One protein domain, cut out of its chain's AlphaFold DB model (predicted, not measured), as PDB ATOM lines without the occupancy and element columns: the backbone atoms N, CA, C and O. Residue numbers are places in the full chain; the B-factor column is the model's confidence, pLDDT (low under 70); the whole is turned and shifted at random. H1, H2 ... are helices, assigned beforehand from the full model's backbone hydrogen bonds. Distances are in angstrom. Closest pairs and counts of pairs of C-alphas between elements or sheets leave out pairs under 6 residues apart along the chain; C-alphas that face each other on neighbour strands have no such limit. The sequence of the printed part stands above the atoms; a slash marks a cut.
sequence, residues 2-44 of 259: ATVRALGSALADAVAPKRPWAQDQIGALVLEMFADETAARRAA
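AT A GLANCE: This is residues 2 to 44 of the 259 residues of an uncharacterized protein of Deltaproteobacteria bacterium (UniProt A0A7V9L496). Two helices, H1 and H2, run opposite ways as the arms of a loosely formed flat U, with the loop of residues 15 to 22 bulging out at its bend. A third helix, H3, follows H2 past the open end of the U and sticks out as a free arm. The printed part has 43 residues with three named helices, H1, H2 and H3 in chain order, and no named strand; the class is all helix. The whole is loose, with a radius of gyration of the C-alphas of 12.4 A, and flat, spanning 41 by 22 by 7 A.

IN THESE COORDINATES: H1 is residues 2 to 14, 18.5 A from first to last C-alpha, and C-alpha 2 is at (23.392, 54.861, -4.257). H2 is residues 23 to 33, 15.9 A long, with C-alpha 23 at (2.883, 44.787, -13.028). H3 is residues 35 to 44, 14.2 A long, and its last C-alpha, 44, is at (15.887, 45.931, 14.180).

HOW THE PARTS SIT: H1 and H2 are close but not clearly touching, with 2 pairs of C-alphas within 8 A. Their closest C-alphas, those of Thr 3 and Met 33, are 7.2 A apart. Their lines stand at a shallow tilt of 18 degrees, and they run opposite ways. H2 and H3 meet only through their link, and H1 and H3 are apart. In H1, H2 and H3 every O i to N i+4 pair is within hydrogen-bond range.

THE WHOLE: The C-alphas farthest apart in the domain, those of Lys 18 and Ala 44, are 41.2 A apart. The printed part has no cut. The link from H1 to H2 is short, with 8 residues, and that from H2 to H3 is tight, with 1 residue. Residues 15 to 25, of which 23 to 25 belong to H2, stand free, and residues 35 to 44, which belong to H3, stand free too. The mean pLDDT of the printed part is 77.1, and it is under 70 at residue 3, residues 14 to 15 and residues 17 to 19.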
ATOM      1  N   ALA A   2      23.149  55.819  -3.166       70.50
ATOM      2  CA  ALA A   2      23.392  54.861  -4.257       70.50
ATOM      3  C   ALA A   2      22.112  54.138  -4.731       70.50
ATOM      4  O   ALA A   2      21.866  54.058  -5.930       70.50
ATOM      5  N   THR A   3      21.251  53.723  -3.798       68.88
ATOM      6  CA  THR A   3      19.940  53.098  -4.066       68.88
ATOM      7  C   THR A   3      19.000  54.017  -4.845       68.88
ATOM      8  O   THR A   3      18.449  53.624  -5.863       68.88
ATOM      9  N   VAL A   4      18.889  55.286  -4.453       71.19
ATOM     10  CA  VAL A   4      18.061  56.274  -5.170       71.19
ATOM     11  C   VAL A   4      18.547  56.483  -6.610       71.19
ATOM     12  O   VAL A   4      17.738  56.620  -7.525       71.19
ATOM     13  N   ARG A   5      19.866  56.457  -6.840       75.81
ATOM     14  CA  ARG A   5      20.445  56.591  -8.184       75.81
ATOM     15  C   ARG A   5      20.169  55.361  -9.055       75.81
ATOM     16  O   ARG A   5      19.831  55.530 -10.222       75.81
ATOM     17  N   ALA A   6      20.270  54.160  -8.481       74.00
ATOM     18  CA  ALA A   6      19.959  52.901  -9.160       74.00
ATOM     19  C   ALA A   6      18.463  52.787  -9.511       74.00
ATOM     20  O   ALA A   6      18.118  52.418 -10.635       74.00
ATOM     21  N   LEU A   7      17.581  53.206  -8.597       77.94
ATOM     22  CA  LEU A   7      16.139  53.278  -8.841       77.94
ATOM     23  C   LEU A   7      15.815  54.281  -9.952       77.94
ATOM     24  O   LEU A   7      15.019  53.987 -10.836       77.94
ATOM     25  N   GLY A   8      16.472  55.445  -9.944       78.12
ATOM     26  CA  GLY A   8      16.309  56.465 -10.979       78.12
ATOM     27  C   GLY A   8      16.702  55.971 -12.373       78.12
ATOM     28  O   GLY A   8      15.978  56.230 -13.333       78.12
ATOM     29  N   SER A   9      17.796  55.213 -12.498       81.25
ATOM     30  CA  SER A   9      18.168  54.592 -13.776       81.25
ATOM     31  C   SER A   9      17.199  53.489 -14.206       81.25
ATOM     32  O   SER A   9      16.872  53.411 -15.387       81.25
ATOM     33  N   ALA A  10      16.698  52.681 -13.266       75.50
ATOM     34  CA  ALA A  10      15.734  51.625 -13.567       75.50
ATOM     35  C   ALA A  10      14.376  52.198 -14.010       75.50
ATOM     36  O   ALA A  10      13.785  51.711 -14.971       75.50
ATOM     37  N   LEU A  11      13.913  53.283 -13.375       76.75
ATOM     38  CA  LEU A  11      12.705  53.994 -13.801       76.75
ATOM     39  C   LEU A  11      12.885  54.666 -15.166       76.75
ATOM     40  O   LEU A  11      11.968  54.640 -15.981       76.75
ATOM     41  N   ALA A  12      14.051  55.262 -15.431       80.44
ATOM     42  CA  ALA A  12      14.325  55.891 -16.722       80.44
ATOM     43  C   ALA A  12      14.298  54.873 -17.876       80.44
ATOM     44  O   ALA A  12      13.799  55.191 -18.955       80.44
ATOM     45  N   ASP A  13      14.767  53.646 -17.635       75.06
ATOM     46  CA  ASP A  13      14.681  52.548 -18.604       75.06
ATOM     47  C   ASP A  13      13.244  52.005 -18.732       75.06
ATOM     48  O   ASP A  13      12.785  51.673 -19.824       75.06
ATOM     49  N   ALA A  14      12.471  52.009 -17.640       65.81
ATOM     50  CA  ALA A  14      11.065  51.594 -17.640       65.81
ATOM     51  C   ALA A  14      10.131  52.550 -18.406       65.81
ATOM     52  O   ALA A  14       9.107  52.121 -18.937       65.81
ATOM     53  N   VAL A  15      10.475  53.839 -18.488       66.88
ATOM     54  CA  VAL A  15       9.707  54.851 -19.238       66.88
ATOM     55  C   VAL A  15      10.071  54.852 -20.732       66.88
ATOM     56  O   VAL A  15       9.411  55.511 -21.541       66.88
ATOM     57  N   ALA A  16      11.082  54.082 -21.149       72.25
ATOM     58  CA  ALA A  16      11.424  53.963 -22.558       72.25
ATOM     59  C   ALA A  16      10.266  53.304 -23.346       72.25
ATOM     60  O   ALA A  16       9.808  52.214 -22.997       72.25
ATOM     61  N   PRO A  17       9.821  53.887 -24.478       67.19
ATOM     62  CA  PRO A  17       8.618  53.457 -25.210       67.19
ATOM     63  C   PRO A  17       8.722  52.064 -25.857       67.19
ATOM     64  O   PRO A  17       7.804  51.626 -26.545       67.19
ATOM     65  N   LYS A  18       9.853  51.371 -25.689       68.75
ATOM     66  CA  LYS A  18      10.149  50.104 -26.363       68.75
ATOM     67  C   LYS A  18       9.682  48.868 -25.598       68.75
ATOM     68  O   LYS A  18       9.611  47.808 -26.217       68.75
ATOM     69  N   ARG A  19       9.362  48.960 -24.302       68.12
ATOM     70  CA  ARG A  19       8.911  47.786 -23.540       68.12
ATOM     71  C   ARG A  19       8.009  48.172 -22.361       68.12
ATOM     72  O   ARG A  19       8.531  48.617 -21.345       68.12
ATOM     73  N   PRO A  20       6.681  47.980 -22.454       72.00
ATOM     74  CA  PRO A  20       5.811  48.152 -21.299       72.00
ATOM     75  C   PRO A  20       6.170  47.102 -20.244       72.00
ATOM     76  O   PRO A  20       6.261  45.909 -20.547       72.00
ATOM     77  N   TRP A  21       6.412  47.551 -19.018       78.25
ATOM     78  CA  TRP A  21       6.619  46.653 -17.889       78.25
ATOM     79  C   TRP A  21       5.301  45.988 -17.511       78.25
ATOM     80  O   TRP A  21       4.246  46.626 -17.491       78.25
ATOM     81  N   ALA A  22       5.370  44.704 -17.187       81.69
ATOM     82  CA  ALA A  22       4.261  44.020 -16.548       81.69
ATOM     83  C   ALA A  22       4.256  44.348 -15.041       81.69
ATOM     84  O   ALA A  22       5.295  44.643 -14.445       81.69
ATOM     85  N   GLN A  23       3.072  44.359 -14.422       73.50
ATOM     86  CA  GLN A  23       2.883  44.787 -13.028       73.50
ATOM     87  C   GLN A  23       3.711  43.956 -12.026       73.50
ATOM     88  O   GLN A  23       4.158  44.472 -11.002       73.50
ATOM     89  N   ASP A  24       3.962  42.689 -12.343       78.56
ATOM     90  CA  ASP A  24       4.812  41.767 -11.586       78.56
ATOM     91  C   ASP A  24       6.302  42.155 -11.614       78.56
ATOM     92  O   ASP A  24       6.997  41.995 -10.611       78.56
ATOM     93  N   GLN A  25       6.787  42.740 -12.714       79.44
ATOM     94  CA  GLN A  25       8.183  43.182 -12.855       79.44
ATOM     95  C   GLN A  25       8.497  44.398 -11.978       79.44
ATOM     96  O   GLN A  25       9.587  44.494 -11.415       79.44
ATOM     97  N   ILE A  26       7.528  45.303 -11.810       79.12
ATOM     98  CA  ILE A  26       7.665  46.466 -10.922       79.12
ATOM     99  C   ILE A  26       7.778  45.995  -9.468       79.12
ATOM    100  O   ILE A  26       8.654  46.450  -8.734       79.12
ATOM    101  N   GLY A  27       6.925  45.049  -9.062       76.00
ATOM    102  CA  GLY A  27       6.962  44.471  -7.718       76.00
ATOM    103  C   GLY A  27       8.282  43.758  -7.420       76.00
ATOM    104  O   GLY A  27       8.862  43.972  -6.357       76.00
ATOM    105  N   ALA A  28       8.792  42.972  -8.374       80.62
ATOM    106  CA  ALA A  28      10.074  42.285  -8.240       80.62
ATOM    107  C   ALA A  28      11.250  43.265  -8.089       80.62
ATOM    108  O   ALA A  28      12.063  43.088  -7.187       80.62
ATOM    109  N   LEU A  29      11.292  44.335  -8.894       82.62
ATOM    110  CA  LEU A  29      12.341  45.356  -8.805       82.62
ATOM    111  C   LEU A  29      12.352  46.046  -7.434       82.62
ATOM    112  O   LEU A  29      13.410  46.225  -6.838       82.62
ATOM    113  N   VAL A  30      11.179  46.441  -6.929       81.94
ATOM    114  CA  VAL A  30      11.072  47.096  -5.617       81.94
ATOM    115  C   VAL A  30      11.519  46.138  -4.514       81.94
ATOM    116  O   VAL A  30      12.306  46.517  -3.652       81.94
ATOM    117  N   LEU A  31      11.075  44.883  -4.551       81.81
ATOM    118  CA  LEU A  31      11.473  43.894  -3.550       81.81
ATOM    119  C   LEU A  31      12.978  43.605  -3.581       81.81
ATOM    120  O   LEU A  31      13.579  43.498  -2.518       81.81
ATOM    121  N   GLU A  32      13.592  43.534  -4.763       83.81
ATOM    122  CA  GLU A  32      15.036  43.335  -4.918       83.81
ATOM    123  C   GLU A  32      15.832  44.547  -4.412       83.81
ATOM    124  O   GLU A  32      16.779  44.399  -3.643       83.81
ATOM    125  N   MET A  33      15.401  45.764  -4.756       80.50
ATOM    126  CA  MET A  33      16.076  47.001  -4.354       80.50
ATOM    127  C   MET A  33      16.003  47.306  -2.858       80.50
ATOM    128  O   MET A  33      16.894  47.969  -2.325       80.50
ATOM    129  N   PHE A  34      14.943  46.852  -2.190       83.12
ATOM    130  CA  PHE A  34      14.731  47.065  -0.761       83.12
ATOM    131  C   PHE A  34      14.921  45.789   0.066       83.12
ATOM    132  O   PHE A  34      14.608  45.804   1.257       83.12
ATOM    133  N   ALA A  35      15.439  44.699  -0.511       85.88
ATOM    134  CA  ALA A  35      15.640  43.436   0.202       85.88
ATOM    135  C   ALA A  35      16.518  43.628   1.448       85.88
ATOM    136  O   ALA A  35      16.114  43.256   2.553       85.88
ATOM    137  N   ASP A  36      17.659  44.305   1.287       82.69
ATOM    138  CA  ASP A  36      18.609  44.564   2.372       82.69
ATOM    139  C   ASP A  36      18.036  45.511   3.435       82.69
ATOM    140  O   ASP A  36      18.178  45.269   4.633       82.69
ATOM    141  N   GLU A  37      17.331  46.572   3.025       76.62
ATOM    142  CA  GLU A  37      16.728  47.527   3.966       76.62
ATOM    143  C   GLU A  37      15.554  46.900   4.731       76.62
ATOM    144  O   GLU A  37      15.388  47.122   5.932       76.62
ATOM    145  N   THR A  38      14.768  46.056   4.063       78.25
ATOM    146  CA  THR A  38      13.674  45.309   4.691       78.25
ATOM    147  C   THR A  38      14.225  44.269   5.663       78.25
ATOM    148  O   THR A  38      13.687  44.122   6.761       78.25
ATOM    149  N   ALA A  39      15.313  43.578   5.307       80.25
ATOM    150  CA  ALA A  39      16.006  42.654   6.202       80.25
ATOM    151  C   ALA A  39      16.580  43.380   7.428       80.25
ATOM    152  O   ALA A  39      16.367  42.932   8.554       80.25
ATOM    153  N   ALA A  40      17.212  44.541   7.234       84.56
ATOM    154  CA  ALA A  40      17.738  45.365   8.318       84.56
ATOM    155  C   ALA A  40      16.630  45.874   9.255       84.56
ATOM    156  O   ALA A  40      16.757  45.770  10.475       84.56
ATOM    157  N   ARG A  41      15.503  46.360   8.713       76.94
ATOM    158  CA  ARG A  41      14.349  46.790   9.525       76.94
ATOM    159  C   ARG A  41      13.721  45.627  10.285       76.94
ATOM    160  O   ARG A  41      13.382  45.787  11.452       76.94
ATOM    161  N   ARG A  42      13.595  44.451   9.663       81.50
ATOM    162  CA  ARG A  42      13.100  43.244  10.344       81.50
ATOM    163  C   ARG A  42      14.033  42.808  11.469       81.50
ATOM    164  O   ARG A  42      13.539  42.464  12.535       81.50
ATOM    165  N   ALA A  43      15.347  42.871  11.262       84.38
ATOM    166  CA  ALA A  43      16.325  42.588  12.308       84.38
ATOM    167  C   ALA A  43      16.229  43.600  13.462       84.38
ATOM    168  O   ALA A  43      16.219  43.191  14.617       84.38
ATOM    169  N   ALA A  44      16.067  44.895  13.165       74.94
ATOM    170  CA  ALA A  44      15.887  45.931  14.180       74.94
ATOM    171  C   ALA A  44      14.590  45.745  14.990       74.94
ATOM    172  O   ALA A  44      14.607  45.865  16.211       74.94
TER     173      ALA A  44